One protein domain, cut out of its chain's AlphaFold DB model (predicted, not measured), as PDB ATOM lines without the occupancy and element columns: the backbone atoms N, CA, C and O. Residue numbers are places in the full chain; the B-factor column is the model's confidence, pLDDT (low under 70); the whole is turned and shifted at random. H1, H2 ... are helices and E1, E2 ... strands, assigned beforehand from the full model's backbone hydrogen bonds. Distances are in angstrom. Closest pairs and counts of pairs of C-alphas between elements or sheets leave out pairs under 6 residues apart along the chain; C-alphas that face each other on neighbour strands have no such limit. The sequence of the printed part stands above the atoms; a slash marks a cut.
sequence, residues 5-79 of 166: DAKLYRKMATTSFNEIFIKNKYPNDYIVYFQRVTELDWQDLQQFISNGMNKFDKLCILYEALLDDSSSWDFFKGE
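AT A GLANCE: This is residues 5 to 79 of the 166 residues of an uncharacterized protein of Salmonella enterica subsp. enterica serovar Paratyphi B (UniProt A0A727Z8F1). A two-stranded antiparallel hairpin, E1 and E2, has the short helix H2 packed over one face with its residues 44 to 48, and the longest helix, H3, packs on H2 with its residues 55 to 59. H1 lies at one end of the long axis and the loop of the hairpin at the other, while residues 68 to 79 fold back from H3 towards the hairpin. The printed part has 75 residues with three named helices and two named strands, in the order H1, E1, E2, H2, H3, and its class is mixed, helices and strands. It is compact, with a radius of gyration of the C-alphas of 12.0 A, yet elongated in outline, spanning 40 by 23 by 22 A.

IN THESE COORDINATES: Strand E1 is residues 19 to 23, 13.4 A long, and E2 is residues 30 to 34, 13.2 A. Helix H2 is residues 42 to 48, 10.1 A. H3, residues 55 to 67, measures 18.4 A and ends at C-alpha 67 (-58.563, 46.093, 26.865). H1, residues 6 to 14, measures 12.4 A and begins at C-alpha 6 (-52.474, 29.183, 22.102).

HOW THE PARTS SIT: E1 and E2 form a hairpin, antiparallel at 168 degrees; N 21 and O 32 are 2.9 A apart, within hydrogen-bond range. The closest C-alphas of E1 and H2 are those of Lys 23 and Gln 47, 7.5 A apart. H3 touches H2 with residues 55 to 59 alone, closest at the C-alphas of Trp 42 and Lys 55, 5.7 A, at a steep tilt of 45 degrees. H1 and H3 are close but not clearly touching, with the C-alphas of Met 12 and Tyr 63 6.9 A apart. H1 and H2 are apart. In H1, H2 and H3 every O i to N i+4 pair is within hydrogen-bond range.

THE WHOLE: The two C-alphas farthest apart, those of Lys 7 and Pro 27, are 40.2 A apart. The printed part has no cut, and no link is long. Confidence is low, under 70, at residues 25 to 28.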
ATOM      1  N   ASP A   5     -49.144  30.917  24.841       95.81
ATOM      2  CA  ASP A   5     -50.477  30.392  25.128       95.81
ATOM      3  C   ASP A   5     -51.353  30.472  23.871       95.81
ATOM      4  O   ASP A   5     -51.800  31.540  23.442       95.81
ATOM      5  N   ALA A   6     -51.644  29.305  23.294       96.31
ATOM      6  CA  ALA A   6     -52.474  29.183  22.102       96.31
ATOM      7  C   ALA A   6     -53.925  29.649  22.316       96.31
ATOM      8  O   ALA A   6     -54.559  30.117  21.369       96.31
ATOM      9  N   LYS A   7     -54.483  29.513  23.527       96.94
ATOM     10  CA  LYS A   7     -55.846  29.979  23.829       96.94
ATOM     11  C   LYS A   7     -55.882  31.501  23.875       96.94
ATOM     12  O   LYS A   7     -56.788  32.093  23.291       96.94
ATOM     13  N   LEU A   8     -54.896  32.122  24.519       97.00
ATOM     14  CA  LEU A   8     -54.770  33.578  24.553       97.00
ATOM     15  C   LEU A   8     -54.520  34.149  23.152       97.00
ATOM     16  O   LEU A   8     -55.213  35.078  22.744       97.00
ATOM     17  N   TYR A   9     -53.628  33.535  22.370       96.81
ATOM     18  CA  TYR A   9     -53.391  33.949  20.986       96.81
ATOM     19  C   TYR A   9     -54.674  33.913  20.142       96.81
ATOM     20  O   TYR A   9     -54.952  34.839  19.383       96.81
ATOM     21  N   ARG A  10     -55.504  32.870  20.298       97.00
ATOM     22  CA  ARG A  10     -56.808  32.797  19.620       97.00
ATOM     23  C   ARG A  10     -57.737  33.931  20.043       97.00
ATOM     24  O   ARG A  10     -58.366  34.515  19.172       97.00
ATOM     25  N   LYS A  11     -57.791  34.277  21.335       97.19
ATOM     26  CA  LYS A  11     -58.583  35.426  21.813       97.19
ATOM     27  C   LYS A  11     -58.117  36.733  21.175       97.19
ATOM     28  O   LYS A  11     -58.944  37.501  20.693       97.19
ATOM     29  N   MET A  12     -56.805  36.961  21.122       97.06
ATOM     30  CA  MET A  12     -56.219  38.125  20.451       97.06
ATOM     31  C   MET A  12     -56.598  38.168  18.966       97.06
ATOM     32  O   MET A  12     -56.976  39.217  18.456       97.06
ATOM     33  N   ALA A  13     -56.558  37.017  18.289       95.50
ATOM     34  CA  ALA A  13     -56.907  36.881  16.876       95.50
ATOM     35  C   ALA A  13     -58.408  37.043  16.580       95.50
ATOM     36  O   ALA A  13     -58.786  37.154  15.417       95.50
ATOM     37  N   THR A  14     -59.272  37.040  17.597       96.12
ATOM     38  CA  THR A  14     -60.720  37.259  17.443       96.12
ATOM     39  C   THR A  14     -61.200  38.583  18.031       96.12
ATOM     40  O   THR A  14     -62.341  38.963  17.794       96.12
ATOM     41  N   THR A  15     -60.365  39.285  18.802       96.19
ATOM     42  CA  THR A  15     -60.720  40.580  19.405       96.19
ATOM     43  C   THR A  15     -60.417  41.710  18.424       96.19
ATOM     44  O   THR A  15     -59.312  41.776  17.888       96.19
ATOM     45  N   SER A  16     -61.387  42.599  18.201       94.06
ATOM     46  CA  SER A  16     -61.258  43.747  17.297       94.06
ATOM     47  C   SER A  16     -60.979  45.032  18.073       94.06
ATOM     48  O   SER A  16     -61.707  45.329  19.017       94.06
ATOM     49  N   PHE A  17     -59.981  45.809  17.644       91.12
ATOM     50  CA  PHE A  17     -59.613  47.090  18.269       91.12
ATOM     51  C   PHE A  17     -59.789  48.303  17.345       91.12
ATOM     52  O   PHE A  17     -60.316  49.306  17.801       91.12
ATOM     53  N   ASN A  18     -59.461  48.172  16.052       94.62
ATOM     54  CA  ASN A  18     -59.452  49.263  15.063       94.62
ATOM     55  C   ASN A  18     -58.559  50.442  15.493       94.62
ATOM     56  O   ASN A  18     -59.022  51.418  16.070       94.62
ATOM     57  N   GLU A  19     -57.260  50.334  15.221       96.19
ATOM     58  CA  GLU A  19     -56.236  51.223  15.773       96.19
ATOM     59  C   GLU A  19     -55.302  51.746  14.677       96.19
ATOM     60  O   GLU A  19     -54.963  51.027  13.731       96.19
ATOM     61  N   ILE A  20     -54.846  52.995  14.829       96.25
ATOM     62  CA  ILE A  20     -53.785  53.590  14.007       96.25
ATOM     63  C   ILE A  20     -52.669  54.071  14.928       96.25
ATOM     64  O   ILE A  20     -52.872  54.953  15.766       96.25
ATOM     65  N   PHE A  21     -51.480  53.508  14.737       95.50
ATOM     66  CA  PHE A  21     -50.265  53.895  15.443       95.50
ATOM     67  C   PHE A  21     -49.323  54.647  14.512       95.50
ATOM     68  O   PHE A  21     -49.145  54.273  13.351       95.50
ATOM     69  N   ILE A  22     -48.697  55.695  15.039       92.88
ATOM     70  CA  ILE A  22     -47.792  56.570  14.302       92.88
ATOM     71  C   ILE A  22     -46.490  56.702  15.071       92.88
ATOM     72  O   ILE A  22     -46.470  56.989  16.267       92.88
ATOM     73  N   LYS A  23     -45.368  56.519  14.382       89.44
ATOM     74  CA  LYS A  23     -44.050  56.835  14.920       89.44
ATOM     75  C   LYS A  23     -43.322  57.757  13.960       89.44
ATOM     76  O   LYS A  23     -42.911  57.351  12.872       89.44
ATOM     77  N   ASN A  24     -43.147  58.999  14.393       78.88
ATOM     78  CA  ASN A  24     -42.533  60.039  13.583       78.88
ATOM     79  C   ASN A  24     -41.027  59.786  13.448       78.88
ATOM     80  O   ASN A  24     -40.254  59.951  14.392       78.88
ATOM     81  N   LYS A  25     -40.604  59.409  12.243       60.59
ATOM     82  CA  LYS A  25     -39.226  59.546  11.762       60.59
ATOM     83  C   LYS A  25     -39.280  60.435  10.527       60.59
ATOM     84  O   LYS A  25     -39.000  59.957   9.433       60.59
ATOM     85  N   TYR A  26     -39.688  61.698  10.677       50.28
ATOM     86  CA  TYR A  26     -39.734  62.638   9.552       50.28
ATOM     87  C   TYR A  26     -38.446  62.521   8.711       50.28
ATOM     88  O   TYR A  26     -37.354  62.548   9.291       50.28
ATOM     89  N   PRO A  27     -38.536  62.344   7.378       54.84
ATOM     90  CA  PRO A  27     -39.729  62.446   6.518       54.84
ATOM     91  C   PRO A  27     -40.545  61.143   6.321       54.84
ATOM     92  O   PRO A  27     -41.487  61.118   5.534       54.84
ATOM     93  N   ASN A  28     -40.192  60.055   7.002       67.25
ATOM     94  CA  ASN A  28     -40.749  58.712   6.834       67.25
ATOM     95  C   ASN A  28     -41.552  58.275   8.064       67.25
ATOM     96  O   ASN A  28     -41.106  57.413   8.829       67.25
ATOM     97  N   ASP A  29     -42.723  58.877   8.268       78.38
ATOM     98  CA  ASP A  29     -43.635  58.455   9.334       78.38
ATOM     99  C   ASP A  29     -43.947  56.959   9.197       78.38
ATOM    100  O   ASP A  29     -44.350  56.480   8.133       78.38
ATOM    101  N   TYR A  30     -43.721  56.209  10.276       88.75
ATOM    102  CA  TYR A  30     -44.056  54.792  10.344       88.75
ATOM    103  C   TYR A  30     -45.493  54.677  10.846       88.75
ATOM    104  O   TYR A  30     -45.755  54.919  12.027       88.75
ATOM    105  N   ILE A  31     -46.415  54.367   9.937       92.06
ATOM    106  CA  ILE A  31     -47.853  54.297  10.209       92.06
ATOM    107  C   ILE A  31     -48.289  52.844  10.111       92.06
ATOM    108  O   ILE A  31     -48.052  52.196   9.092       92.06
ATOM    109  N   VAL A  32     -48.961  52.358  11.150       93.88
ATOM    110  CA  VAL A  32     -49.553  51.022  11.163       93.88
ATOM    111  C   VAL A  32     -51.029  51.140  11.483       93.88
ATOM    112  O   VAL A  32     -51.407  51.709  12.503       93.88
ATOM    113  N   TYR A  33     -51.852  50.587  10.598       95.69
ATOM    114  CA  TYR A  33     -53.278  50.392  10.810       95.69
ATOM    115  C   TYR A  33     -53.538  48.904  11.011       95.69
ATOM    116  O   TYR A  33     -53.104  48.090  10.195       95.69
ATOM    117  N   PHE A  34     -54.248  48.555  12.079       95.81
ATOM    118  CA  PHE A  34     -54.608  47.173  12.366       95.81
ATOM    119  C   PHE A  34     -55.983  47.088  13.021       95.81
ATOM    120  O   PHE A  34     -56.401  47.947  13.797       95.81
ATOM    121  N   GLN A  35     -56.691  46.005  12.732       95.31
ATOM    122  CA  GLN A  35     -57.972  45.683  13.353       95.31
ATOM    123  C   GLN A  35     -57.813  44.639  14.452       95.31
ATOM    124  O   GLN A  35     -58.637  44.578  15.363       95.31
ATOM    125  N   ARG A  36     -56.744  43.837  14.395       96.06
ATOM    126  CA  ARG A  36     -56.424  42.814  15.397       96.06
ATOM    127  C   ARG A  36     -54.951  42.892  15.748       96.06
ATOM    128  O   ARG A  36     -54.115  42.941  14.855       96.06
ATOM    129  N   VAL A  37     -54.612  42.812  17.036       96.31
ATOM    130  CA  VAL A  37     -53.204  42.900  17.478       96.31
ATOM    131  C   VAL A  37     -52.313  41.848  16.812       96.31
ATOM    132  O   VAL A  37     -51.140  42.096  16.572       96.31
ATOM    133  N   THR A  38     -52.865  40.686  16.451       96.88
ATOM    134  CA  THR A  38     -52.125  39.607  15.781       96.88
ATOM    135  C   THR A  38     -51.733  39.916  14.334       96.88
ATOM    136  O   THR A  38     -50.920  39.180  13.778       96.88
ATOM    137  N   GLU A  39     -52.312  40.951  13.715       96.88
ATOM    138  CA  GLU A  39     -51.906  41.437  12.386       96.88
ATOM    139  C   GLU A  39     -50.535  42.115  12.430       96.88
ATOM    140  O   GLU A  39     -49.823  42.089  11.431       96.88
ATOM    141  N   LEU A  40     -50.143  42.647  13.593       97.06
ATOM    142  CA  LEU A  40     -48.842  43.273  13.783       97.06
ATOM    143  C   LEU A  40     -47.727  42.238  13.636       97.06
ATOM    144  O   LEU A  40     -47.735  41.160  14.258       97.06
ATOM    145  N   ASP A  41     -46.737  42.569  12.818       96.19
ATOM    146  CA  ASP A  41     -45.544  41.756  12.686       96.19
ATOM    147  C   ASP A  41     -44.510  42.080  13.781       96.19
ATOM    148  O   ASP A  41     -44.738  42.865  14.705       96.19
ATOM    149  N   TRP A  42     -43.370  41.392  13.750       95.88
ATOM    150  CA  TRP A  42     -42.319  41.644  14.735       95.88
ATOM    151  C   TRP A  42     -41.714  43.048  14.613       95.88
ATOM    152  O   TRP A  42     -41.357  43.642  15.631       95.88
ATOM    153  N   GLN A  43     -41.593  43.573  13.394       94.19
ATOM    154  CA  GLN A  43     -41.025  44.886  13.137       94.19
ATOM    155  C   GLN A  43     -41.943  45.985  13.674       94.19
ATOM    156  O   GLN A  43     -41.454  46.869  14.378       94.19
ATOM    157  N   ASP A  44     -43.253  45.886  13.441       95.44
ATOM    158  CA  ASP A  44     -44.254  46.799  13.997       95.44
ATOM    159  C   ASP A  44     -44.172  46.832  15.524       95.44
ATOM    160  O   ASP A  44     -44.007  47.887  16.143       95.44
ATOM    161  N   LEU A  45     -44.195  45.653  16.149       96.75
ATOM    162  CA  LEU A  45     -44.124  45.531  17.603       96.75
ATOM    163  C   LEU A  45     -42.804  46.080  18.161       96.75
ATOM    164  O   LEU A  45     -42.793  46.672  19.237       96.75
ATOM    165  N   GLN A  46     -41.688  45.930  17.444       94.44
ATOM    166  CA  GLN A  46     -40.406  46.532  17.824       94.44
ATOM    167  C   GLN A  46     -40.402  48.057  17.697       94.44
ATOM    168  O   GLN A  46     -39.746  48.737  18.492       94.44
ATOM    169  N   GLN A  47     -41.133  48.611  16.727       93.62
ATOM    170  CA  GLN A  47     -41.267  50.058  16.618       93.62
ATOM    171  C   GLN A  47     -42.021  50.631  17.811       93.62
ATOM    172  O   GLN A  47     -41.555  51.622  18.375       93.62
ATOM    173  N   PHE A  48     -43.125  50.007  18.212       95.56
ATOM    174  CA  PHE A  48     -44.063  50.613  19.153       95.56
ATOM    175  C   PHE A  48     -43.945  50.129  20.594       95.56
ATOM    176  O   PHE A  48     -44.317  50.872  21.484       95.56
ATOM    177  N   ILE A  49     -43.425  48.935  20.871       96.00
ATOM    178  CA  ILE A  49     -43.475  48.345  22.219       96.00
ATOM    179  C   ILE A  49     -42.052  48.209  22.771       96.00
ATOM    180  O   ILE A  49     -41.232  47.476  22.215       96.00
ATOM    181  N   SER A  50     -41.720  48.892  23.873       94.19
ATOM    182  CA  SER A  50     -40.401  48.808  24.527       94.19
ATOM    183  C   SER A  50     -40.168  47.472  25.223       94.19
ATOM    184  O   SER A  50     -39.079  46.910  25.127       94.19
ATOM    185  N   ASN A  51     -41.195  46.967  25.900       92.56
ATOM    186  CA  ASN A  51     -41.108  45.830  26.811       92.56
ATOM    187  C   ASN A  51     -41.335  44.503  26.073       92.56
ATOM    188  O   ASN A  51     -41.768  44.496  24.923       92.56
ATOM    189  N   GLY A  52     -41.048  43.374  26.723       90.75
ATOM    190  CA  GLY A  52     -41.221  42.033  26.147       90.75
ATOM    191  C   GLY A  52     -40.048  41.583  25.269       90.75
ATOM    192  O   GLY A  52     -39.443  42.380  24.549       90.75
ATOM    193  N   MET A  53     -39.715  40.290  25.338       92.06
ATOM    194  CA  MET A  53     -38.507  39.731  24.710       92.06
ATOM    195  C   MET A  53     -38.772  39.110  23.338       92.06
ATOM    196  O   MET A  53     -37.863  39.012  22.518       92.06
ATOM    197  N   ASN A  54     -40.009  38.693  23.075       94.56
ATOM    198  CA  ASN A  54     -40.413  38.043  21.831       94.56
ATOM    199  C   ASN A  54     -41.750  38.606  21.314       94.56
ATOM    200  O   ASN A  54     -42.382  39.442  21.965       94.56
ATOM    201  N   LYS A  55     -42.177  38.157  20.125       95.81
ATOM    202  CA  LYS A  55     -43.419  38.622  19.486       95.81
ATOM    203  C   LYS A  55     -44.636  38.416  20.391       95.81
ATOM    204  O   LYS A  55     -45.438  39.329  20.542       95.81
ATOM    205  N   PHE A  56     -44.763  37.237  20.997       96.75
ATOM    206  CA  PHE A  56     -45.911  36.893  21.831       96.75
ATOM    207  C   PHE A  56     -45.970  37.731  23.113       96.75
ATOM    208  O   PHE A  56     -47.036  38.245  23.436       96.75
ATOM    209  N   ASP A  57     -44.835  37.957  23.784       96.31
ATOM    210  CA  ASP A  57     -44.763  38.849  24.952       96.31
ATOM    211  C   ASP A  57     -45.285  40.254  24.606       96.31
ATOM    212  O   ASP A  57     -46.101  40.816  25.334       96.31
ATOM    213  N   LYS A  58     -44.838  40.817  23.474       97.19
ATOM    214  CA  LYS A  58     -45.258  42.156  23.025       97.19
ATOM    215  C   LYS A  58     -46.739  42.212  22.661       97.19
ATOM    216  O   LYS A  58     -47.392  43.203  22.972       97.19
ATOM    217  N   LEU A  59     -47.265  41.152  22.047       97.00
ATOM    218  CA  LEU A  59     -48.699  41.025  21.786       97.00
ATOM    219  C   LEU A  59     -49.509  40.987  23.084       97.00
ATOM    220  O   LEU A  59     -50.536  41.649  23.145       97.00
ATOM    221  N   CYS A  60     -49.050  40.265  24.113       95.69
ATOM    222  CA  CYS A  60     -49.714  40.226  25.422       95.69
ATOM    223  C   CYS A  60     -49.784  41.615  26.055       95.69
ATOM    224  O   CYS A  60     -50.872  42.066  26.392       95.69
ATOM    225  N   ILE A  61     -48.643  42.309  26.126       95.19
ATOM    226  CA  ILE A  61     -48.551  43.659  26.701       95.19
ATOM    227  C   ILE A  61     -49.509  44.619  25.989       95.19
ATOM    228  O   ILE A  61     -50.283  45.318  26.635       95.19
ATOM    229  N   LEU A  62     -49.481  44.630  24.654       96.19
ATOM    230  CA  LEU A  62     -50.348  45.507  23.873       96.19
ATOM    231  C   LEU A  62     -51.831  45.137  24.026       96.19
ATOM    232  O   LEU A  62     -52.672  46.018  24.150       96.19
ATOM    233  N   TYR A  63     -52.153  43.844  24.002       96.31
ATOM    234  CA  TYR A  63     -53.525  43.359  24.130       96.31
ATOM    235  C   TYR A  63     -54.144  43.754  25.470       96.31
ATOM    236  O   TYR A  63     -55.263  44.250  25.492       96.31
ATOM    237  N   GLU A  64     -53.414  43.561  26.569       94.31
ATOM    238  CA  GLU A  64     -53.870  43.940  27.906       94.31
ATOM    239  C   GLU A  64     -54.100  45.450  28.006       94.31
ATOM    240  O   GLU A  64     -55.154  45.870  28.480       94.31
ATOM    241  N   ALA A  65     -53.179  46.259  27.476       94.31
ATOM    242  CA  ALA A  65     -53.316  47.713  27.484       94.31
ATOM    243  C   ALA A  65     -54.497  48.219  26.638       94.31
ATOM    244  O   ALA A  65     -55.145  49.197  26.992       94.31
ATOM    245  N   LEU A  66     -54.807  47.549  25.526       94.12
ATOM    246  CA  LEU A  66     -55.949  47.902  24.678       94.12
ATOM    247  C   LEU A  66     -57.304  47.461  25.253       94.12
ATOM    248  O   LEU A  66     -58.338  47.967  24.821       94.12
ATOM    249  N   LEU A  67     -57.331  46.497  26.179       93.88
ATOM    250  CA  LEU A  67     -58.563  46.093  26.865       93.88
ATOM    251  C   LEU A  67     -58.961  47.060  27.987       93.88
ATOM    252  O   LEU A  67     -60.126  47.072  28.382       93.88
ATOM    253  N   ASP A  68     -58.011  47.844  28.492       90.19
ATOM    254  CA  ASP A  68     -58.210  48.798  29.575       90.19
ATOM    255  C   ASP A  68     -57.563  50.141  29.216       90.19
ATOM    256  O   ASP A  68     -56.374  50.360  29.449       90.19
ATOM    257  N   ASP A  69     -58.362  51.069  28.683       77.44
ATOM    258  CA  ASP A  69     -57.896  52.412  28.311       77.44
ATOM    259  C   ASP A  69     -57.381  53.234  29.518       77.44
ATOM    260  O   ASP A  69     -56.743  54.266  29.313       77.44
ATOM    261  N   SER A  70     -57.612  52.797  30.766       83.06
ATOM    262  CA  SER A  70     -57.042  53.435  31.966       83.06
ATOM    263  C   SER A  70     -55.618  52.971  32.301       83.06
ATOM    264  O   SER A  70     -54.956  53.563  33.159       83.06
ATOM    265  N   SER A  71     -55.133  51.925  31.627       82.19
ATOM    266  CA  SER A  71     -53.798  51.370  31.832       82.19
ATOM    267  C   SER A  71     -52.689  52.354  31.438       82.19
ATOM    268  O   SER A  71     -52.854  53.219  30.576       82.19
ATOM    269  N   SER A  72     -51.520  52.227  32.075       85.50
ATOM    270  CA  SER A  72     -50.347  53.011  31.674       85.50
ATOM    271  C   SER A  72     -49.807  52.532  30.322       85.50
ATOM    272  O   SER A  72     -49.541  51.344  30.126       85.50
ATOM    273  N   TRP A  73     -49.560  53.488  29.426       93.00
ATOM    274  CA  TRP A  73     -48.945  53.283  28.112       93.00
ATOM    275  C   TRP A  73     -47.437  53.593  28.099       93.00
ATOM    276  O   TRP A  73     -46.865  53.797  27.032       93.00
ATOM    277  N   ASP A  74     -46.753  53.582  29.250       93.12
ATOM    278  CA  ASP A  74     -45.309  53.892  29.353       93.12
ATOM    279  C   ASP A  74     -44.413  52.994  28.476       93.12
ATOM    280  O   ASP A  74     -43.280  53.347  28.143       93.12
ATOM    281  N   PHE A  75     -44.904  51.814  28.083       93.69
ATOM    282  CA  PHE A  75     -44.197  50.915  27.170       93.69
ATOM    283  C   PHE A  75     -44.247  51.366  25.699       93.69
ATOM    284  O   PHE A  75     -43.541  50.796  24.859       93.69
ATOM    285  N   PHE A  76     -45.115  52.316  25.349       95.12
ATOM    286  CA  PHE A  76     -45.454  52.646  23.972       95.12
ATOM    287  C   PHE A  76     -44.552  53.746  23.398       95.12
ATOM    288  O   PHE A  76     -44.372  54.815  23.972       95.12
ATOM    289  N   LYS A  77     -43.960  53.482  22.232       93.69
ATOM    290  CA  LYS A  77     -42.975  54.327  21.542       93.69
ATOM    291  C   LYS A  77     -43.566  54.953  20.282       93.69
ATOM    292  O   LYS A  77     -43.098  54.685  19.171       93.69
ATOM    293  N   GLY A  78     -44.577  55.788  20.449       92.31
ATOM    294  CA  GLY A  78     -45.222  56.491  19.349       92.31
ATOM    295  C   GLY A  78     -46.465  57.229  19.814       92.31
ATOM    296  O   GLY A  78     -46.659  57.463  21.002       92.31
ATOM    297  N   GLU A  79     -47.316  57.551  18.856       91.88
ATOM    298  CA  GLU A  79     -48.640  58.112  19.059       91.88
ATOM    299  C   GLU A  79     -49.689  57.069  18.666       91.88
ATOM    300  O   GLU A  79     -49.631  56.486  17.582       91.88
TER     301      GLU A  79